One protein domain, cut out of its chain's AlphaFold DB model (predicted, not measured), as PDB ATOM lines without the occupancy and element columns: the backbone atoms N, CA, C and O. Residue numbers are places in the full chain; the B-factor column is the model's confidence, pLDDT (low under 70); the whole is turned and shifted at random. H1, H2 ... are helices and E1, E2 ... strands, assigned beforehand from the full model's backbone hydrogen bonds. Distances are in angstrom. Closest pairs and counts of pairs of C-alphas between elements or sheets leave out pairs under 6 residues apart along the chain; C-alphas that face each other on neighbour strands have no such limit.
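This is residues 727 to 888 of the 1042 residues of the protein "HCN2 protein" of Symbiodinium microadriaticum (UniProt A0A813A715). Two small antiparallel sheets open like a V from the place where E1 and E7 come near E6 and E4; H1, H2 and H4 gather at one end, with H2 and H4 side by side. After H4 the long helix H5 runs past the sheets, packs on H3, and sticks out with residues 875 to 880. The 162 printed residues hold five named helices and seven named strands, in the order H1 H2 E1 E2 E3 E4 E5 H3 E6 E7 H4 H5; the sheets run E2 E6 E4 E5 and E1 E7 E3. The class is mixed, helices and strands; the whole is compact, with a radius of gyration of the C-alphas of 16.7 A, yet elongated, spanning 58 by 34 by 24 A.

H1, residues 729 to 739, touches H2, residues 754 to 761, about perpendicular at 73 degrees; their closest C-alphas, of Asp 733 and Leu 758, are 6.8 A apart. E1, residues 765 to 769, is antiparallel to E7, residues 842 to 848, with N 767 and O 844 at 2.9 A. E7 is also antiparallel to E3, residues 784 to 790, with N 845 and O 787 at 2.8 A; this sheet is strongly twisted. In the other sheet E2, residues 774 to 776, pairs with E6, residues 835 to 838, N 775 to O 836 at 2.8 A. E6 pairs with E4, residues 793 to 798, N 794 to O 837 at 2.9 A. E4 and E5, residues 808 to 810, form a hairpin, with N 797 and O 809 at 2.9 A. E5, H3, residues 823 to 828, and E6 form a split strand-helix-strand unit, two strands running the same way with E4 between them and a right-handed crossover. H3 only grazes the sheet E1 E7 E3 with residues 823 to 827. H4, residues 849 to 856, touches H2 at a shallow tilt of 13 degrees, opposite ways; the closest C-alphas, of Ala 759 and Ile 855, are 6.7 A apart. H5, residues 860 to 888, touches H3 with residues 867 to 874 alone, the closest C-alphas, of Val 824 and Val 870, being 6.0 A apart. Every O i to N i+4 pair is within hydrogen-bond range in H1, H2, H3 and H5, but 2 of 4 in H4.

H1 begins at C-alpha 729 (176.639, 233.923, 192.492) and is 15.1 A long. E3 is 18.3 A, E4 16.5 A and E7 18.5 A, E7 beginning at C-alpha 842 (181.565, 213.714, 212.475). H5 is 42.1 A long and ends at C-alpha 888 (162.925, 184.456, 216.142).

The C-alphas farthest apart, of Ser 728 and Ser 888, are 59.6 A apart, and the printed part has no cut. The links H1 to H2 and E5 to H3 are long, with 14 and 12 residues. Mean pLDDT of the printed part is 85.0; residues 799 to 803, 806 to 807, 812, 877 to 878 and 880 to 888 are under 70.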
ATOM      1  N   LEU A 727     180.403 237.452 197.475       84.81
ATOM      2  CA  LEU A 727     180.769 236.776 196.238       84.81
ATOM      3  C   LEU A 727     179.675 236.951 195.175       84.81
ATOM      4  O   LEU A 727     178.481 236.949 195.466       84.81
ATOM      5  N   SER A 728     180.071 237.019 193.903       85.38
ATOM      6  CA  SER A 728     179.124 236.876 192.792       85.38
ATOM      7  C   SER A 728     178.592 235.443 192.730       85.38
ATOM      8  O   SER A 728     179.401 234.518 192.776       85.38
ATOM      9  N   SER A 729     177.287 235.251 192.508       82.19
ATOM     10  CA  SER A 729     176.639 233.923 192.492       82.19
ATOM     11  C   SER A 729     177.399 232.811 191.733       82.19
ATOM     12  O   SER A 729     177.544 231.749 192.323       82.19
ATOM     13  N   PRO A 730     177.963 233.003 190.518       82.44
ATOM     14  CA  PRO A 730     178.704 231.929 189.834       82.44
ATOM     15  C   PRO A 730     180.012 231.524 190.535       82.44
ATOM     16  O   PRO A 730     180.426 230.370 190.476       82.44
ATOM     17  N   LEU A 731     180.671 232.475 191.205       84.31
ATOM     18  CA  LEU A 731     181.860 232.219 192.021       84.31
ATOM     19  C   LEU A 731     181.471 231.554 193.347       84.31
ATOM     20  O   LEU A 731     182.159 230.646 193.800       84.31
ATOM     21  N   GLU A 732     180.350 231.978 193.937       85.19
ATOM     22  CA  GLU A 732     179.758 231.336 195.111       85.19
ATOM     23  C   GLU A 732     179.466 229.852 194.833       85.19
ATOM     24  O   GLU A 732     179.897 228.987 195.591       85.19
ATOM     25  N   ASP A 733     178.821 229.556 193.701       85.31
ATOM     26  CA  ASP A 733     178.520 228.200 193.236       85.31
ATOM     27  C   ASP A 733     179.782 227.349 193.071       85.31
ATOM     28  O   ASP A 733     179.851 226.239 193.596       85.31
ATOM     29  N   ALA A 734     180.801 227.878 192.384       85.00
ATOM     30  CA  ALA A 734     182.052 227.162 192.147       85.00
ATOM     31  C   ALA A 734     182.784 226.822 193.459       85.00
ATOM     32  O   ALA A 734     183.253 225.695 193.630       85.00
ATOM     33  N   ILE A 735     182.837 227.761 194.413       87.94
ATOM     34  CA  ILE A 735     183.452 227.518 195.726       87.94
ATOM     35  C   ILE A 735     182.614 226.513 196.531       87.94
ATOM     36  O   ILE A 735     183.182 225.604 197.132       87.94
ATOM     37  N   ARG A 736     181.278 226.609 196.518       87.00
ATOM     38  CA  ARG A 736     180.416 225.630 197.203       87.00
ATOM     39  C   ARG A 736     180.597 224.218 196.645       87.00
ATOM     40  O   ARG A 736     180.756 223.291 197.429       87.00
ATOM     41  N   VAL A 737     180.629 224.037 195.323       87.69
ATOM     42  CA  VAL A 737     180.855 222.714 194.710       87.69
ATOM     43  C   VAL A 737     182.223 222.142 195.092       87.69
ATOM     44  O   VAL A 737     182.320 220.952 195.389       87.69
ATOM     45  N   TYR A 738     183.260 222.983 195.165       88.44
ATOM     46  CA  TYR A 738     184.574 222.578 195.662       88.44
ATOM     47  C   TYR A 738     184.540 222.145 197.141       88.44
ATOM     48  O   TYR A 738     185.091 221.104 197.489       88.44
ATOM     49  N   LEU A 739     183.860 222.897 198.014       86.56
ATOM     50  CA  LEU A 739     183.767 222.578 199.446       86.56
ATOM     51  C   LEU A 739     182.918 221.326 199.733       86.56
ATOM     52  O   LEU A 739     183.274 220.536 200.605       86.56
ATOM     53  N   TYR A 740     181.838 221.109 198.980       89.12
ATOM     54  CA  TYR A 740     180.943 219.953 199.129       89.12
ATOM     55  C   TYR A 740     181.353 218.730 198.289       89.12
ATOM     56  O   TYR A 740     180.574 217.788 198.148       89.12
ATOM     57  N   GLN A 741     182.581 218.686 197.761       87.06
ATOM     58  CA  GLN A 741     183.052 217.603 196.888       87.06
ATOM     59  C   GLN A 741     182.938 216.198 197.520       87.06
ATOM     60  O   GLN A 741     182.702 215.235 196.791       87.06
ATOM     61  N   SER A 742     183.082 216.046 198.846       85.94
ATOM     62  CA  SER A 742     182.877 214.750 199.522       85.94
ATOM     63  C   SER A 742     181.401 214.341 199.570       85.94
ATOM     64  O   SER A 742     181.069 213.193 199.286       85.94
ATOM     65  N   VAL A 743     180.499 215.297 199.816       90.06
ATOM     66  CA  VAL A 743     179.037 215.107 199.792       90.06
ATOM     67  C   VAL A 743     178.539 214.742 198.393       90.06
ATOM     68  O   VAL A 743     177.680 213.876 198.253       90.06
ATOM     69  N   LEU A 744     179.120 215.331 197.345       90.00
ATOM     70  CA  LEU A 744     178.769 215.038 195.950       90.00
ATOM     71  C   LEU A 744     179.150 213.623 195.485       90.00
ATOM     72  O   LEU A 744     178.662 213.176 194.450       90.00
ATOM     73  N   ARG A 745     179.969 212.885 196.250       87.75
ATOM     74  CA  ARG A 745     180.243 211.455 196.002       87.75
ATOM     75  C   ARG A 745     179.089 210.549 196.441       87.75
ATOM     76  O   ARG A 745     179.090 209.368 196.097       87.75
ATOM     77  N   ALA A 746     178.116 211.077 197.185       89.12
ATOM     78  CA  ALA A 746     176.971 210.308 197.642       89.12
ATOM     79  C   ALA A 746     176.096 209.835 196.480       89.12
ATOM     80  O   ALA A 746     175.748 210.608 195.587       89.12
ATOM     81  N   GLY A 747     175.648 208.577 196.550       85.19
ATOM     82  CA  GLY A 747     174.799 207.955 195.523       85.19
ATOM     83  C   GLY A 747     173.498 208.714 195.218       85.19
ATOM     84  O   GLY A 747     172.939 208.546 194.141       85.19
ATOM     85  N   PHE A 748     173.059 209.594 196.123       87.50
ATOM     86  CA  PHE A 748     171.962 210.546 195.924       87.50
ATOM     87  C   PHE A 748     172.179 211.505 194.736       87.50
ATOM     88  O   PHE A 748     171.234 211.798 194.006       87.50
ATOM     89  N   PHE A 749     173.412 211.988 194.537       89.69
ATOM     90  CA  PHE A 749     173.773 212.930 193.468       89.69
ATOM     91  C   PHE A 749     174.187 212.235 192.165       89.69
ATOM     92  O   PHE A 749     174.461 212.904 191.167       89.69
ATOM     93  N   LYS A 750     174.218 210.898 192.153       86.62
ATOM     94  CA  LYS A 750     174.558 210.126 190.964       86.62
ATOM     95  C   LYS A 750     173.471 210.288 189.895       86.62
ATOM     96  O   LYS A 750     172.281 210.204 190.193       86.62
ATOM     97  N   ASP A 751     173.906 210.494 188.653       84.94
ATOM     98  CA  ASP A 751     173.052 210.597 187.464       84.94
ATOM     99  C   ASP A 751     172.022 211.757 187.541       84.94
ATOM    100  O   ASP A 751     170.944 211.685 186.953       84.94
ATOM    101  N   LYS A 752     172.354 212.839 188.274       87.25
ATOM    102  CA  LYS A 752     171.526 214.050 188.461       87.25
ATOM    103  C   LYS A 752     171.961 215.219 187.580       87.25
ATOM    104  O   LYS A 752     173.136 215.372 187.255       87.25
ATOM    105  N   GLU A 753     171.020 216.100 187.238       85.88
ATOM    106  CA  GLU A 753     171.332 217.320 186.485       85.88
ATOM    107  C   GLU A 753     172.171 218.307 187.325       85.88
ATOM    108  O   GLU A 753     171.828 218.617 188.467       85.88
ATOM    109  N   HIS A 754     173.222 218.889 186.735       86.12
ATOM    110  CA  HIS A 754     174.053 219.932 187.358       86.12
ATOM    111  C   HIS A 754     173.230 221.080 187.978       86.12
ATOM    112  O   HIS A 754     173.541 221.546 189.073       86.12
ATOM    113  N   SER A 755     172.145 221.497 187.316       86.88
ATOM    114  CA  SER A 755     171.212 222.523 187.800       86.88
ATOM    115  C   SER A 755     170.551 222.144 189.134       86.88
ATOM    116  O   SER A 755     170.406 222.992 190.016       86.88
ATOM    117  N   TYR A 756     170.188 220.868 189.303       90.38
ATOM    118  CA  TYR A 756     169.626 220.333 190.543       90.38
ATOM    119  C   TYR A 756     170.697 220.231 191.637       90.38
ATOM    120  O   TYR A 756     170.458 220.655 192.768       90.38
ATOM    121  N   ILE A 757     171.898 219.755 191.289       90.50
ATOM    122  CA  ILE A 757     173.037 219.659 192.216       90.50
ATOM    123  C   ILE A 757     173.358 221.035 192.820       90.50
ATOM    124  O   ILE A 757     173.407 221.169 194.042       90.50
ATOM    125  N   LEU A 758     173.499 222.076 191.989       89.25
ATOM    126  CA  LEU A 758     173.746 223.448 192.449       89.25
ATOM    127  C   LEU A 758     172.617 223.982 193.339       89.25
ATOM    128  O   LEU A 758     172.883 224.618 194.361       89.25
ATOM    129  N   ALA A 759     171.357 223.707 192.988       91.44
ATOM    130  CA  ALA A 759     170.211 224.124 193.791       91.44
ATOM    131  C   ALA A 759     170.219 223.481 195.190       91.44
ATOM    132  O   ALA A 759     169.965 224.178 196.173       91.44
ATOM    133  N   VAL A 760     170.552 222.188 195.294       93.06
ATOM    134  CA  VAL A 760     170.658 221.471 196.577       93.06
ATOM    135  C   VAL A 760     171.860 221.959 197.391       93.06
ATOM    136  O   VAL A 760     171.709 222.280 198.566       93.06
ATOM    137  N   VAL A 761     173.035 222.085 196.772       91.81
ATOM    138  CA  VAL A 761     174.283 222.508 197.436       91.81
ATOM    139  C   VAL A 761     174.177 223.906 198.069       91.81
ATOM    140  O   VAL A 761     174.771 224.162 199.115       91.81
ATOM    141  N   ARG A 762     173.379 224.813 197.491       89.81
ATOM    142  CA  ARG A 762     173.108 226.145 198.068       89.81
ATOM    143  C   ARG A 762     172.296 226.124 199.369       89.81
ATOM    144  O   ARG A 762     172.343 227.110 200.099       89.81
ATOM    145  N   VAL A 763     171.543 225.054 199.644       91.62
ATOM    146  CA  VAL A 763     170.635 224.946 200.804       91.62
ATOM    147  C   VAL A 763     171.075 223.906 201.843       91.62
ATOM    148  O   VAL A 763     170.305 223.601 202.756       91.62
ATOM    149  N   LEU A 764     172.286 223.358 201.707       91.75
ATOM    150  CA  LEU A 764     172.903 222.511 202.727       91.75
ATOM    151  C   LEU A 764     173.337 223.348 203.941       91.75
ATOM    152  O   LEU A 764     173.865 224.449 203.796       91.75
ATOM    153  N   GLU A 765     173.134 222.795 205.135       90.00
ATOM    154  CA  GLU A 765     173.601 223.350 206.409       90.00
ATOM    155  C   GLU A 765     174.523 222.339 207.099       90.00
ATOM    156  O   GLU A 765     174.090 221.233 207.421       90.00
ATOM    157  N   ASP A 766     175.779 222.681 207.366       90.50
ATOM    158  CA  ASP A 766     176.696 221.758 208.039       90.50
ATOM    159  C   ASP A 766     176.481 221.702 209.558       90.50
ATOM    160  O   ASP A 766     176.328 222.720 210.236       90.50
ATOM    161  N   LYS A 767     176.489 220.481 210.107       91.00
ATOM    162  CA  LYS A 767     176.376 220.190 211.543       91.00
ATOM    163  C   LYS A 767     177.552 219.311 211.986       91.00
ATOM    164  O   LYS A 767     177.952 218.390 211.274       91.00
ATOM    165  N   ALA A 768     178.098 219.590 213.169       92.56
ATOM    166  CA  ALA A 768     179.219 218.858 213.760       92.56
ATOM    167  C   ALA A 768     178.778 218.087 215.015       92.56
ATOM    168  O   ALA A 768     177.998 218.607 215.811       92.56
ATOM    169  N   PHE A 769     179.306 216.875 215.194       93.81
ATOM    170  CA  PHE A 769     178.956 215.947 216.272       93.81
ATOM    171  C   PHE A 769     180.216 215.348 216.910       93.81
ATOM    172  O   PHE A 769     181.213 215.096 216.224       93.81
ATOM    173  N   LEU A 770     180.175 215.119 218.222       94.94
ATOM    174  CA  LEU A 770     181.258 214.504 218.990       94.94
ATOM    175  C   LEU A 770     181.185 212.967 218.948       94.94
ATOM    176  O   LEU A 770     180.096 212.411 218.789       94.94
ATOM    177  N   PRO A 771     182.308 212.259 219.188       94.81
ATOM    178  CA  PRO A 771     182.287 210.819 219.420       94.81
ATOM    179  C   PRO A 771     181.289 210.442 220.524       94.81
ATOM    180  O   PRO A 771     181.323 210.990 221.627       94.81
ATOM    181  N   GLY A 772     180.408 209.489 220.231       91.94
ATOM    182  CA  GLY A 772     179.350 209.024 221.126       91.94
ATOM    183  C   GLY A 772     178.023 209.783 221.031       91.94
ATOM    184  O   GLY A 772     177.044 209.309 221.611       91.94
ATOM    185  N   ASP A 773     177.947 210.904 220.305       94.06
ATOM    186  CA  ASP A 773     176.694 211.644 220.118       94.06
ATOM    187  C   ASP A 773     175.695 210.855 219.257       94.06
ATOM    188  O   ASP A 773     176.048 210.275 218.227       94.06
ATOM    189  N   TYR A 774     174.418 210.884 219.639       93.12
ATOM    190  CA  TYR A 774     173.327 210.406 218.788       93.12
ATOM    191  C   TYR A 774     172.885 211.531 217.852       93.12
ATOM    192  O   TYR A 774     172.232 212.476 218.291       93.12
ATOM    193  N   VAL A 775     173.231 211.404 216.570       93.19
ATOM    194  CA  VAL A 775     172.829 212.310 215.480       93.19
ATOM    195  C   VAL A 775     171.324 212.209 215.212       93.19
ATOM    196  O   VAL A 775     170.681 213.187 214.840       93.19
ATOM    197  N   VAL A 776     170.764 211.010 215.398       92.25
ATOM    198  CA  VAL A 776     169.344 210.683 215.221       92.25
ATOM    199  C   VAL A 776     168.942 209.653 216.274       92.25
ATOM    200  O   VAL A 776     169.719 208.728 216.534       92.25
ATOM    201  N   ARG A 777     167.730 209.749 216.838       90.25
ATOM    202  CA  ARG A 777     167.160 208.715 217.718       90.25
ATOM    203  C   ARG A 777     165.876 208.109 217.148       90.25
ATOM    204  O   ARG A 777     165.120 208.782 216.451       90.25
ATOM    205  N   VAL A 778     165.613 206.836 217.456       86.88
ATOM    206  CA  VAL A 778     164.363 206.156 217.059       86.88
ATOM    207  C   VAL A 778     163.154 206.875 217.645       86.88
ATOM    208  O   VAL A 778     163.150 207.262 218.812       86.88
ATOM    209  N   GLY A 779     162.097 207.007 216.845       83.81
ATOM    210  CA  GLY A 779     160.832 207.587 217.289       83.81
ATOM    211  C   GLY A 779     160.818 209.115 217.377       83.81
ATOM    212  O   GLY A 779     159.778 209.670 217.713       83.81
ATOM    213  N   GLU A 780     161.912 209.804 217.042       87.19
ATOM    214  CA  GLU A 780     161.888 211.253 216.824       87.19
ATOM    215  C   GLU A 780     161.156 211.571 215.511       87.19
ATOM    216  O   GLU A 780     161.346 210.886 214.503       87.19
ATOM    217  N   VAL A 781     160.320 212.613 215.508       87.50
ATOM    218  CA  VAL A 781     159.770 213.197 214.272       87.50
ATOM    219  C   VAL A 781     160.892 213.968 213.584       87.50
ATOM    220  O   VAL A 781     161.575 214.756 214.237       87.50
ATOM    221  N   ALA A 782     161.088 213.764 212.281       85.25
ATOM    222  CA  ALA A 782     162.111 214.489 211.538       85.25
ATOM    223  C   ALA A 782     161.708 214.776 210.088       85.25
ATOM    224  O   ALA A 782     161.085 213.954 209.423       85.25
ATOM    225  N   ASP A 783     162.178 215.919 209.591       89.81
ATOM    226  CA  ASP A 783     161.957 216.433 208.235       89.81
ATOM    227  C   ASP A 783     163.300 216.783 207.556       89.81
ATOM    228  O   ASP A 783     163.420 217.747 206.802       89.81
ATOM    229  N   GLU A 784     164.364 216.040 207.866       91.44
ATOM    230  CA  GLU A 784     165.720 216.313 207.373       91.44
ATOM    231  C   GLU A 784     166.509 215.026 207.091       91.44
ATOM    232  O   GLU A 784     166.368 214.017 207.794       91.44
ATOM    233  N   MET A 785     167.365 215.073 206.069       92.75
ATOM    234  CA  MET A 785     168.362 214.041 205.766       92.75
ATOM    235  C   MET A 785     169.781 214.586 205.951       92.75
ATOM    236  O   MET A 785     169.988 215.798 206.000       92.75
ATOM    237  N   TYR A 786     170.751 213.683 206.031       95.12
ATOM    238  CA  TYR A 786     172.146 213.992 206.316       95.12
ATOM    239  C   TYR A 786     173.075 213.306 205.313       95.12
ATOM    240  O   TYR A 786     172.892 212.130 204.995       95.12
ATOM    241  N   PHE A 787     174.098 214.033 204.872       95.50
ATOM    242  CA  PHE A 787     175.233 213.533 204.097       95.50
ATOM    243  C   PHE A 787     176.485 213.579 204.969       95.50
ATOM    244  O   PHE A 787     176.756 214.608 205.582       95.50
ATOM    245  N   ILE A 788     177.257 212.498 205.042       94.69
ATOM    246  CA  ILE A 788     178.469 212.449 205.864       94.69
ATOM    247  C   ILE A 788     179.616 213.065 205.064       94.69
ATOM    248  O   ILE A 788     180.075 212.481 204.081       94.69
ATOM    249  N   SER A 789     180.075 214.247 205.481       91.69
ATOM    250  CA  SER A 789     181.164 214.962 204.810       91.69
ATOM    251  C   SER A 789     182.535 214.633 205.397       91.69
ATOM    252  O   SER A 789     183.510 214.702 204.654       91.69
ATOM    253  N   LYS A 790     182.608 214.251 206.686       91.94
ATOM    254  CA  LYS A 790     183.790 213.674 207.365       91.94
ATOM    255  C   LYS A 790     183.374 212.764 208.531       91.94
ATOM    256  O   LYS A 790     182.440 213.095 209.262       91.94
ATOM    257  N   GLY A 791     184.139 211.699 208.776       92.75
ATOM    258  CA  GLY A 791     183.983 210.803 209.936       92.75
ATOM    259  C   GLY A 791     183.122 209.560 209.678       92.75
ATOM    260  O   GLY A 791     182.763 209.263 208.539       92.75
ATOM    261  N   GLU A 792     182.814 208.815 210.743       94.44
ATOM    262  CA  GLU A 792     182.027 207.575 210.685       94.44
ATOM    263  C   GLU A 792     180.873 207.557 211.698       94.44
ATOM    264  O   GLU A 792     181.022 207.975 212.851       94.44
ATOM    265  N   VAL A 793     179.735 206.994 211.278       95.88
ATOM    266  CA  VAL A 793     178.574 206.737 212.143       95.88
ATOM    267  C   VAL A 793     178.169 205.266 212.109       95.88
ATOM    268  O   VAL A 793     178.245 204.590 211.076       95.88
ATOM    269  N   SER A 794     177.684 204.771 213.240       93.75
ATOM    270  CA  SER A 794     177.032 203.473 213.356       93.75
ATOM    271  C   SER A 794     175.512 203.616 213.365       93.75
ATOM    272  O   SER A 794     174.957 204.596 213.865       93.75
ATOM    273  N   VAL A 795     174.837 202.626 212.780       90.81
ATOM    274  CA  VAL A 795     173.374 202.525 212.763       90.81
ATOM    275  C   VAL A 795     172.966 201.440 213.750       90.81
ATOM    276  O   VAL A 795     173.436 200.306 213.653       90.81
ATOM    277  N   LEU A 796     172.106 201.794 214.698       88.19
ATOM    278  CA  LEU A 796     171.594 200.918 215.749       88.19
ATOM    279  C   LEU A 796     170.090 200.722 215.525       88.19
ATOM    280  O   LEU A 796     169.355 201.697 215.354       88.19
ATOM    281  N   VAL A 797     169.627 199.473 215.517       82.88
ATOM    282  CA  VAL A 797     168.228 199.108 215.242       82.88
ATOM    283  C   VAL A 797     167.646 198.366 216.444       82.88
ATOM    284  O   VAL A 797     168.290 197.476 216.996       82.88
ATOM    285  N   ALA A 798     166.430 198.731 216.849       74.62
ATOM    286  CA  ALA A 798     165.742 198.117 217.984       74.62
ATOM    287  C   ALA A 798     165.388 196.643 217.715       74.62
ATOM    288  O   ALA A 798     164.906 196.313 216.628       74.62
ATOM    289  N   GLN A 799     165.557 195.770 218.715       66.38
ATOM    290  CA  GLN A 799     165.005 194.416 218.674       66.38
ATOM    291  C   GLN A 799     163.587 194.351 219.263       66.38
ATOM    292  O   GLN A 799     163.309 194.804 220.373       66.38
ATOM    293  N   GLY A 800     162.679 193.701 218.530       63.94
ATOM    294  CA  GLY A 800     161.334 193.388 219.011       63.94
ATOM    295  C   GLY A 800     160.479 194.629 219.288       63.94
ATOM    296  O   GLY A 800     160.323 195.491 218.429       63.94
ATOM    297  N   LYS A 801     159.863 194.679 220.477       58.25
ATOM    298  CA  LYS A 801     159.015 195.801 220.929       58.25
ATOM    299  C   LYS A 801     159.720 196.755 221.899       58.25
ATOM    300  O   LYS A 801     159.100 197.743 222.293       58.25
ATOM    301  N   SER A 802     160.962 196.465 222.296       57.47
ATOM    302  CA  SER A 802     161.732 197.366 223.155       57.47
ATOM    303  C   SER A 802     162.065 198.649 222.392       57.47
ATOM    304  O   SER A 802     162.327 198.622 221.188       57.47
ATOM    305  N   LYS A 803     162.012 199.787 223.086       62.62
ATOM    306  CA  LYS A 803     162.475 201.087 222.572       62.62
ATOM    307  C   LYS A 803     163.753 201.551 223.266       62.62
ATOM    308  O   LYS A 803     164.185 202.676 223.027       62.62
ATOM    309  N   ASP A 804     164.337 200.709 224.108       70.62
ATOM    310  CA  ASP A 804     165.513 201.062 224.881       70.62
ATOM    311  C   ASP A 804     166.785 200.842 224.054       70.62
ATOM    312  O   ASP A 804     166.885 199.935 223.228       70.62
ATOM    313  N   VAL A 805     167.756 201.739 224.234       71.81
ATOM    314  CA  VAL A 805     168.975 201.785 223.406       71.81
ATOM    315  C   VAL A 805     169.924 200.625 223.731       71.81
ATOM    316  O   VAL A 805     170.747 200.249 222.901       71.81
ATOM    317  N   GLU A 806     169.804 200.054 224.928       69.06
ATOM    318  CA  GLU A 806     170.636 198.948 225.418       69.06
ATOM    319  C   GLU A 806     170.303 197.615 224.718       69.06
ATOM    320  O   GLU A 806     171.200 196.801 224.513       69.06
ATOM    321  N   ASP A 807     169.063 197.450 224.237       67.12
ATOM    322  CA  ASP A 807     168.597 196.293 223.452       67.12
ATOM    323  C   ASP A 807     168.841 196.448 221.930       67.12
ATOM    324  O   ASP A 807     168.368 195.643 221.118       67.12
ATOM    325  N   ALA A 808     169.511 197.520 221.494       72.81
ATOM    326  CA  ALA A 808     169.667 197.837 220.077       72.81
ATOM    327  C   ALA A 808     170.874 197.122 219.443       72.81
ATOM    328  O   ALA A 808     172.013 197.261 219.891       72.81
ATOM    329  N   ILE A 809     170.658 196.431 218.319       75.06
ATOM    330  CA  ILE A 809     171.751 195.830 217.543       75.06
ATOM    331  C   ILE A 809     172.431 196.901 216.691       75.06
ATOM    332  O   ILE A 809     171.796 197.555 215.859       75.06
ATOM    333  N   GLN A 810     173.753 197.018 216.834       79.31
ATOM    334  CA  GLN A 810     174.605 197.748 215.900       79.31
ATOM    335  C   GLN A 810     174.720 196.967 214.586       79.31
ATOM    336  O   GLN A 810     175.205 195.836 214.566       79.31
ATOM    337  N   LEU A 811     174.301 197.571 213.473       78.56
ATOM    338  CA  LEU A 811     174.484 196.974 212.152       78.56
ATOM    339  C   LEU A 811     175.985 196.894 211.803       78.56
ATOM    340  O   LEU A 811     176.728 197.841 212.078       78.56
ATOM    341  N   PRO A 812     176.444 195.807 211.151       67.50
ATOM    342  CA  PRO A 812     177.866 195.600 210.863       67.50
ATOM    343  C   PRO A 812     178.435 196.603 209.845       67.50
ATOM    344  O   PRO A 812     179.633 196.879 209.854       67.50
ATOM    345  N   MET A 813     177.591 197.185 208.983       76.88
ATOM    346  CA  MET A 813     177.987 198.288 208.104       76.88
ATOM    347  C   MET A 813     177.874 199.635 208.826       76.88
ATOM    348  O   MET A 813     176.781 200.161 209.037       76.88
ATOM    349  N   ARG A 814     179.035 200.220 209.138       87.88
ATOM    350  CA  ARG A 814     179.180 201.647 209.463       87.88
ATOM    351  C   ARG A 814     179.015 202.482 208.193       87.88
ATOM    352  O   ARG A 814     179.507 202.077 207.141       87.88
ATOM    353  N   LYS A 815     178.379 203.649 208.308       91.31
ATOM    354  CA  LYS A 815     178.335 204.656 207.238       91.31
ATOM    355  C   LYS A 815     179.538 205.591 207.371       91.31
ATOM    356  O   LYS A 815     179.874 206.003 208.483       91.31
ATOM    357  N   ARG A 816     180.192 205.894 206.251       92.62
ATOM    358  CA  ARG A 816     181.445 206.666 206.166       92.62
ATOM    359  C   ARG A 816     181.254 207.932 205.326       92.62
ATOM    360  O   ARG A 816     180.164 208.208 204.838       92.62
ATOM    361  N   GLU A 817     182.320 208.707 205.150       91.38
ATOM    362  CA  GLU A 817     182.345 209.846 204.226       91.38
ATOM    363  C   GLU A 817     181.839 209.462 202.822       91.38
ATOM    364  O   GLU A 817     182.270 208.463 202.243       91.38
ATOM    365  N   GLY A 818     180.908 210.257 202.290       87.62
ATOM    366  CA  GLY A 818     180.196 209.975 201.041       87.62
ATOM    367  C   GLY A 818     178.907 209.157 201.206       87.62
ATOM    368  O   GLY A 818     178.111 209.105 200.273       87.62
ATOM    369  N   ASP A 819     178.624 208.569 202.373       92.12
ATOM    370  CA  ASP A 819     177.305 207.988 202.651       92.12
ATOM    371  C   ASP A 819     176.279 209.054 203.067       92.12
ATOM    372  O   ASP A 819     176.605 210.142 203.547       92.12
ATOM    373  N   TYR A 820     174.997 208.707 202.939       93.00
ATOM    374  CA  TYR A 820     173.871 209.519 203.403       93.00
ATOM    375  C   TYR A 820     172.843 208.686 204.178       93.00
ATOM    376  O   TYR A 820     172.863 207.449 204.130       93.00
ATOM    377  N   PHE A 821     171.956 209.358 204.912       91.88
ATOM    378  CA  PHE A 821     170.847 208.740 205.644       91.88
ATOM    379  C   PHE A 821     169.697 209.721 205.920       91.88
ATOM    380  O   PHE A 821     169.886 210.936 205.976       91.88
ATOM    381  N   GLY A 822     168.501 209.186 206.173       88.94
ATOM    382  CA  GLY A 822     167.315 209.962 206.563       88.94
ATOM    383  C   GLY A 822     166.376 210.312 205.405       88.94
ATOM    384  O   GLY A 822     165.424 211.065 205.593       88.94
ATOM    385  N   GLU A 823     166.607 209.729 204.232       87.50
ATOM    386  CA  GLU A 823     165.845 209.888 202.993       87.50
ATOM    387  C   GLU A 823     164.339 209.598 203.145       87.50
ATOM    388  O   GLU A 823     163.514 210.311 202.577       87.50
ATOM    389  N   VAL A 824     163.960 208.619 203.978       83.94
ATOM    390  CA  VAL A 824     162.549 208.293 204.268       83.94
ATOM    391  C   VAL A 824     161.828 209.474 204.930       83.94
ATOM    392  O   VAL A 824     160.711 209.832 204.549       83.94
ATOM    393  N   ALA A 825     162.498 210.104 205.898       84.25
ATOM    394  CA  ALA A 825     161.957 211.204 206.687       84.25
ATOM    395  C   ALA A 825     161.809 212.480 205.844       84.25
ATOM    396  O   ALA A 825     160.788 213.153 205.933       84.25
ATOM    397  N   LEU A 826     162.766 212.752 204.948       86.06
ATOM    398  CA  LEU A 826     162.710 213.885 204.016       86.06
ATOM    399  C   LEU A 826     161.444 213.881 203.138       86.06
ATOM    400  O   LEU A 826     160.902 214.939 202.836       86.06
ATOM    401  N   ILE A 827     160.980 212.697 202.725       84.06
ATOM    402  CA  ILE A 827     159.798 212.548 201.863       84.06
ATOM    403  C   ILE A 827     158.504 212.516 202.676       84.06
ATOM    404  O   ILE A 827     157.542 213.206 202.336       84.06
ATOM    405  N   LYS A 828     158.445 211.661 203.705       76.12
ATOM    406  CA  LYS A 828     157.187 211.359 204.404       76.12
ATOM    407  C   LYS A 828     156.950 212.219 205.647       76.12
ATOM    408  O   LYS A 828     155.797 212.352 206.040       76.12
ATOM    409  N   GLY A 829     157.977 212.837 206.236       72.38
ATOM    410  CA  GLY A 829     157.875 213.500 207.547       72.38
ATOM    411  C   GLY A 829     157.552 212.489 208.642       72.38
ATOM    412  O   GLY A 829     156.640 212.674 209.444       72.38
ATOM    413  N   SER A 830     158.216 211.335 208.577       78.88
ATOM    414  CA  SER A 830     157.933 210.181 209.421       78.88
ATOM    415  C   SER A 830     158.803 210.157 210.674       78.88
ATOM    416  O   SER A 830     159.847 210.805 210.758       78.88
ATOM    417  N   LEU A 831     158.409 209.309 211.623       83.38
ATOM    418  CA  LEU A 831     159.275 208.929 212.731       83.38
ATOM    419  C   LEU A 831     160.565 208.273 212.212       83.38
ATOM    420  O   LEU A 831     160.557 207.541 211.217       83.38
ATOM    421  N   ARG A 832     161.672 208.528 212.906       86.00
ATOM    422  CA  ARG A 832     162.976 207.902 212.660       86.00
ATOM    423  C   ARG A 832     162.954 206.421 213.048       86.00
ATOM    424  O   ARG A 832     162.453 206.058 214.111       86.00
ATOM    425  N   THR A 833     163.515 205.573 212.186       81.50
ATOM    426  CA  THR A 833     163.445 204.102 212.274       81.50
ATOM    427  C   THR A 833     164.656 203.441 212.939       81.50
ATOM    428  O   THR A 833     164.558 202.290 213.353       81.50
ATOM    429  N   ALA A 834     165.780 204.151 213.060       85.19
ATOM    430  CA  ALA A 834     167.023 203.677 213.672       85.19
ATOM    431  C   ALA A 834     167.703 204.814 214.454       85.19
ATOM    432  O   ALA A 834     167.499 205.990 214.132       85.19
ATOM    433  N   TRP A 835     168.523 204.479 215.456       89.81
ATOM    434  CA  TRP A 835     169.443 205.447 216.056       89.81
ATOM    435  C   TRP A 835     170.702 205.521 215.200       89.81
ATOM    436  O   TRP A 835     171.149 204.519 214.638       89.81
ATOM    437  N   ILE A 836     171.295 206.708 215.124       93.12
ATOM    438  CA  ILE A 836     172.549 206.931 214.407       93.12
ATOM    439  C   ILE A 836     173.512 207.592 215.374       93.12
ATOM    440  O   ILE A 836     173.239 208.683 215.875       93.12
ATOM    441  N   LYS A 837     174.615 206.903 215.663       94.19
ATOM    442  CA  LYS A 837     175.604 207.293 216.666       94.19
ATOM    443  C   LYS A 837     176.922 207.634 215.982       94.19
ATOM    444  O   LYS A 837     177.410 206.867 215.156       94.19
ATOM    445  N   ALA A 838     177.503 208.776 216.322       96.06
ATOM    446  CA  ALA A 838     178.836 209.152 215.881       96.06
ATOM    447  C   ALA A 838     179.883 208.269 216.579       96.06
ATOM    448  O   ALA A 838     179.916 208.174 217.806       96.06
ATOM    449  N   GLU A 839     180.730 207.600 215.800       94.44
ATOM    450  CA  GLU A 839     181.839 206.784 216.317       94.44
ATOM    451  C   GLU A 839     183.109 207.635 216.456       94.44
ATOM    452  O   GLU A 839     183.880 207.483 217.401       94.44
ATOM    453  N   THR A 840     183.296 208.573 215.527       94.00
ATOM    454  CA  THR A 840     184.366 209.576 215.531       94.00
ATOM    455  C   THR A 840     183.785 210.972 215.752       94.00
ATOM    456  O   THR A 840     182.582 211.138 215.934       94.00
ATOM    457  N   TYR A 841     184.623 212.009 215.678       93.75
ATOM    458  CA  TYR A 841     184.110 213.331 215.332       93.75
ATOM    459  C   TYR A 841     183.512 213.254 213.923       93.75
ATOM    460  O   TYR A 841     184.135 212.672 213.028       93.75
ATOM    461  N   VAL A 842     182.308 213.790 213.740       93.75
ATOM    462  CA  VAL A 842     181.565 213.714 212.475       93.75
ATOM    463  C   VAL A 842     181.151 215.112 212.049       93.75
ATOM    464  O   VAL A 842     180.635 215.887 212.854       93.75
ATOM    465  N   VAL A 843     181.352 215.420 210.770       93.56
ATOM    466  CA  VAL A 843     180.718 216.564 210.107       93.56
ATOM    467  C   VAL A 843     179.718 215.995 209.109       93.56
ATOM    468  O   VAL A 843     180.051 215.100 208.328       93.56
ATOM    469  N   ALA A 844     178.481 216.480 209.170       93.50
ATOM    470  CA  ALA A 844     177.417 216.046 208.284       93.50
ATOM    471  C   ALA A 844     176.619 217.239 207.756       93.50
ATOM    472  O   ALA A 844     176.131 218.070 208.525       93.50
ATOM    473  N   SER A 845     176.456 217.289 206.438       94.38
ATOM    474  CA  SER A 845     175.679 218.309 205.745       94.38
ATOM    475  C   SER A 845     174.204 217.925 205.783       94.38
ATOM    476  O   SER A 845     173.801 216.864 205.305       94.38
ATOM    477  N   CYS A 846     173.397 218.781 206.390       93.94
ATOM    478  CA  CYS A 846     171.978 218.590 206.622       93.94
ATOM    479  C   CYS A 846     171.158 219.214 205.487       93.94
ATOM    480  O   CYS A 846     171.364 220.369 205.118       93.94
ATOM    481  N   LEU A 847     170.180 218.467 204.974       95.12
ATOM    482  CA  LEU A 847     169.226 218.922 203.967       95.12
ATOM    483  C   LEU A 847     167.808 218.823 204.529       95.12
ATOM    484  O   LEU A 847     167.308 217.730 204.802       95.12
ATOM    485  N   ARG A 848     167.162 219.978 204.715       94.25
ATOM    486  CA  ARG A 848     165.798 220.072 205.248       94.25
ATOM    487  C   ARG A 848     164.748 219.932 204.148       94.25
ATOM    488  O   ARG A 848     164.897 220.469 203.048       94.25
ATOM    489  N   ARG A 849     163.630 219.299 204.497       91.75
ATOM    490  CA  ARG A 849     162.443 219.125 203.654       91.75
ATOM    491  C   ARG A 849     161.898 220.452 203.131       91.75
ATOM    492  O   ARG A 849     161.671 220.592 201.936       91.75
ATOM    493  N   SER A 850     161.758 221.452 204.002       91.88
ATOM    494  CA  SER A 850     161.249 222.781 203.636       91.88
ATOM    495  C   SER A 850     162.101 223.497 202.580       91.88
ATOM    496  O   SER A 850     161.565 224.286 201.799       91.88
ATOM    497  N   SER A 851     163.405 223.207 202.525       93.62
ATOM    498  CA  SER A 851     164.320 223.707 201.496       93.62
ATOM    499  C   SER A 851     164.180 222.914 200.192       93.62
ATOM    500  O   SER A 851     163.996 223.503 199.126       93.62
ATOM    501  N   ILE A 852     164.216 221.576 200.255       93.00
ATOM    502  CA  ILE A 852     164.179 220.737 199.046       93.00
ATOM    503  C   ILE A 852     162.805 220.733 198.358       93.00
ATOM    504  O   ILE A 852     162.740 220.675 197.133       93.00
ATOM    505  N   GLU A 853     161.705 220.903 199.097       91.81
ATOM    506  CA  GLU A 853     160.361 221.055 198.526       91.81
ATOM    507  C   GLU A 853     160.233 222.304 197.641       91.81
ATOM    508  O   GLU A 853     159.418 222.321 196.719       91.81
ATOM    509  N   GLN A 854     161.042 223.345 197.867       92.19
ATOM    510  CA  GLN A 854     161.097 224.501 196.966       92.19
ATOM    511  C   GLN A 854     161.841 224.173 195.668       92.19
ATOM    512  O   GLN A 854     161.435 224.638 194.607       92.19
ATOM    513  N   ILE A 855     162.881 223.338 195.740       94.19
ATOM    514  CA  ILE A 855     163.665 222.879 194.584       94.19
ATOM    515  C   ILE A 855     162.829 221.913 193.730       94.19
ATOM    516  O   ILE A 855     162.736 222.079 192.515       94.19
ATOM    517  N   TRP A 856     162.133 220.957 194.352       94.19
ATOM    518  CA  TRP A 856     161.273 219.987 193.662       94.19
ATOM    519  C   TRP A 856     160.080 220.602 192.913       94.19
ATOM    520  O   TRP A 856     159.542 219.952 192.023       94.19
ATOM    521  N   LYS A 857     159.690 221.856 193.194       92.25
ATOM    522  CA  LYS A 857     158.718 222.593 192.354       92.25
ATOM    523  C   LYS A 857     159.237 222.842 190.935       92.25
ATOM    524  O   LYS A 857     158.436 222.935 190.012       92.25
ATOM    525  N   TYR A 858     160.555 222.955 190.774       91.31
ATOM    526  CA  TYR A 858     161.224 223.134 189.484       91.31
ATOM    527  C   TYR A 858     161.750 221.807 188.916       91.31
ATOM    528  O   TYR A 858     161.820 221.653 187.702       91.31
ATOM    529  N   PHE A 859     162.057 220.835 189.786       92.56
ATOM    530  CA  PHE A 859     162.566 219.505 189.426       92.56
ATOM    531  C   PHE A 859     161.654 218.374 189.961       92.56
ATOM    532  O   PHE A 859     162.059 217.632 190.861       92.56
ATOM    533  N   PRO A 860     160.412 218.222 189.448       90.44
ATOM    534  CA  PRO A 860     159.459 217.228 189.958       90.44
ATOM    535  C   PRO A 860     159.902 215.781 189.693       90.44
ATOM    536  O   PRO A 860     159.739 214.920 190.555       90.44
ATOM    537  N   GLN A 861     160.555 215.525 188.554       90.31
ATOM    538  CA  GLN A 861     161.069 214.200 188.179       90.31
ATOM    539  C   GLN A 861     162.056 213.637 189.219       90.31
ATOM    540  O   GLN A 861     162.067 212.437 189.493       90.31
ATOM    541  N   GLU A 862     162.846 214.511 189.852       89.50
ATOM    542  CA  GLU A 862     163.814 214.121 190.881       89.50
ATOM    543  C   GLU A 862     163.140 213.730 192.200       89.50
ATOM    544  O   GLU A 862     163.604 212.820 192.892       89.50
ATOM    545  N   ARG A 863     162.003 214.359 192.521       89.12
ATOM    546  CA  ARG A 863     161.167 213.966 193.661       89.12
ATOM    547  C   ARG A 863     160.608 212.562 193.461       89.12
ATOM    548  O   ARG A 863     160.737 211.732 194.358       89.12
ATOM    549  N   GLU A 864     160.037 212.285 192.290       87.25
ATOM    550  CA  GLU A 864     159.491 210.963 191.972       87.25
ATOM    551  C   GLU A 864     160.578 209.880 191.961       87.25
ATOM    552  O   GLU A 864     160.378 208.796 192.508       87.25
ATOM    553  N   SER A 865     161.747 210.176 191.379       87.69
ATOM    554  CA  SER A 865     162.911 209.280 191.390       87.69
ATOM    555  C   SER A 865     163.285 208.877 192.821       87.69
ATOM    556  O   SER A 865     163.399 207.684 193.120       87.69
ATOM    557  N   LEU A 866     163.380 209.854 193.730       86.56
ATOM    558  CA  LEU A 866     163.687 209.599 195.135       86.56
ATOM    559  C   LEU A 866     162.542 208.864 195.855       86.56
ATOM    560  O   LEU A 866     162.808 207.951 196.632       86.56
ATOM    561  N   GLN A 867     161.275 209.191 195.574       86.38
ATOM    562  CA  GLN A 867     160.112 208.477 196.124       86.38
ATOM    563  C   GLN A 867     160.127 206.990 195.757       86.38
ATOM    564  O   GLN A 867     159.940 206.149 196.637       86.38
ATOM    565  N   ARG A 868     160.416 206.650 194.494       86.06
ATOM    566  CA  ARG A 868     160.530 205.256 194.035       86.06
ATOM    567  C   ARG A 868     161.699 204.532 194.715       86.06
ATOM    568  O   ARG A 868     161.522 203.404 195.175       86.06
ATOM    569  N   GLN A 869     162.862 205.177 194.842       82.50
ATOM    570  CA  GLN A 869     164.012 204.618 195.571       82.50
ATOM    571  C   GLN A 869     163.689 204.365 197.054       82.50
ATOM    572  O   GLN A 869     163.960 203.281 197.569       82.50
ATOM    573  N   VAL A 870     163.062 205.331 197.730       82.31
ATOM    574  CA  VAL A 870     162.653 205.213 199.138       82.31
ATOM    575  C   VAL A 870     161.616 204.109 199.332       82.31
ATOM    576  O   VAL A 870     161.745 203.330 200.274       82.31
ATOM    577  N   LEU A 871     160.627 203.986 198.441       82.06
ATOM    578  CA  LEU A 871     159.630 202.917 198.505       82.06
ATOM    579  C   LEU A 871     160.287 201.531 198.404       82.06
ATOM    580  O   LEU A 871     160.001 200.663 199.225       82.06
ATOM    581  N   GLN A 872     161.229 201.349 197.471       79.12
ATOM    582  CA  GLN A 872     161.992 200.103 197.343       79.12
ATOM    583  C   GLN A 872     162.825 199.788 198.596       79.12
ATOM    584  O   GLN A 872     162.868 198.634 199.021       79.12
ATOM    585  N   THR A 873     163.475 200.784 199.206       74.81
ATOM    586  CA  THR A 873     164.232 200.592 200.454       74.81
ATOM    587  C   THR A 873     163.310 200.190 201.606       74.81
ATOM    588  O   THR A 873     163.561 199.177 202.254       74.81
ATOM    589  N   VAL A 874     162.187 200.895 201.795       74.69
ATOM    590  CA  VAL A 874     161.189 200.571 202.830       74.69
ATOM    591  C   VAL A 874     160.609 199.165 202.634       74.69
ATOM    592  O   VAL A 874     160.475 198.429 203.607       74.69
ATOM    593  N   MET A 875     160.325 198.747 201.395       75.56
ATOM    594  CA  MET A 875     159.874 197.379 201.098       75.56
ATOM    595  C   MET A 875     160.932 196.321 201.448       75.56
ATOM    596  O   MET A 875     160.591 195.294 202.035       75.56
ATOM    597  N   ARG A 876     162.218 196.564 201.145       71.25
ATOM    598  CA  ARG A 876     163.315 195.652 201.531       71.25
ATOM    599  C   ARG A 876     163.478 195.560 203.045       71.25
ATOM    600  O   ARG A 876     163.687 194.464 203.558       71.25
ATOM    601  N   ASP A 877     163.382 196.676 203.760       68.88
ATOM    602  CA  ASP A 877     163.548 196.689 205.215       68.88
ATOM    603  C   ASP A 877     162.338 196.082 205.938       68.88
ATOM    604  O   ASP A 877     162.523 195.332 206.896       68.88
ATOM    605  N   ALA A 878     161.119 196.267 205.419       69.62
ATOM    606  CA  ALA A 878     159.939 195.531 205.876       69.62
ATOM    607  C   ALA A 878     160.083 194.014 205.643       69.62
ATOM    608  O   ALA A 878     159.786 193.222 206.537       69.62
ATOM    609  N   ALA A 879     160.605 193.592 204.484       70.75
ATOM    610  CA  ALA A 879     160.881 192.181 204.200       70.75
ATOM    611  C   ALA A 879     161.971 191.593 205.119       70.75
ATOM    612  O   ALA A 879     161.832 190.466 205.593       70.75
ATOM    613  N   ARG A 880     163.023 192.363 205.435       65.69
ATOM    614  CA  ARG A 880     164.059 191.986 206.418       65.69
ATOM    615  C   ARG A 880     163.491 191.847 207.828       65.69
ATOM    616  O   ARG A 880     163.777 190.854 208.487       65.69
ATOM    617  N   GLN A 881     162.662 192.792 208.276       60.75
ATOM    618  CA  GLN A 881     161.994 192.702 209.578       60.75
ATOM    619  C   GLN A 881     161.072 191.477 209.648       60.75
ATOM    620  O   GLN A 881     161.131 190.724 210.620       60.75
ATOM    621  N   ALA A 882     160.285 191.218 208.598       64.31
ATOM    622  CA  ALA A 882     159.456 190.019 208.503       64.31
ATOM    623  C   ALA A 882     160.295 188.726 208.565       64.31
ATOM    624  O   ALA A 882     159.917 187.788 209.265       64.31
ATOM    625  N   ALA A 883     161.461 188.689 207.908       63.31
ATOM    626  CA  ALA A 883     162.395 187.566 207.987       63.31
ATOM    627  C   ALA A 883     162.970 187.374 209.405       63.31
ATOM    628  O   ALA A 883     162.908 186.264 209.926       63.31
ATOM    629  N   SER A 884     163.424 188.437 210.082       57.22
ATOM    630  CA  SER A 884     163.941 188.332 211.460       57.22
ATOM    631  C   SER A 884     162.863 187.925 212.477       57.22
ATOM    632  O   SER A 884     163.127 187.195 213.434       57.22
ATOM    633  N   ILE A 885     161.611 188.350 212.258       60.38
ATOM    634  CA  ILE A 885     160.461 187.895 213.053       60.38
ATOM    635  C   ILE A 885     160.214 186.398 212.802       60.38
ATOM    636  O   ILE A 885     159.993 185.642 213.745       60.38
ATOM    637  N   ARG A 886     160.329 185.933 211.551       59.53
ATOM    638  CA  ARG A 886     160.204 184.510 211.201       59.53
ATOM    639  C   ARG A 886     161.294 183.646 211.847       59.53
ATOM    640  O   ARG A 886     160.976 182.581 212.367       59.53
ATOM    641  N   GLU A 887     162.545 184.107 211.861       60.53
ATOM    642  CA  GLU A 887     163.668 183.403 212.502       60.53
ATOM    643  C   GLU A 887     163.532 183.340 214.029       60.53
ATOM    644  O   GLU A 887     163.722 182.276 214.615       60.53
ATOM    645  N   SER A 888     163.140 184.437 214.683       56.00
ATOM    646  CA  SER A 888     162.925 184.456 216.142       56.00
ATOM    647  C   SER A 888     161.744 183.583 216.591       56.00
ATOM    648  O   SER A 888     161.836 182.919 217.624       56.00
TER     649      SER A 888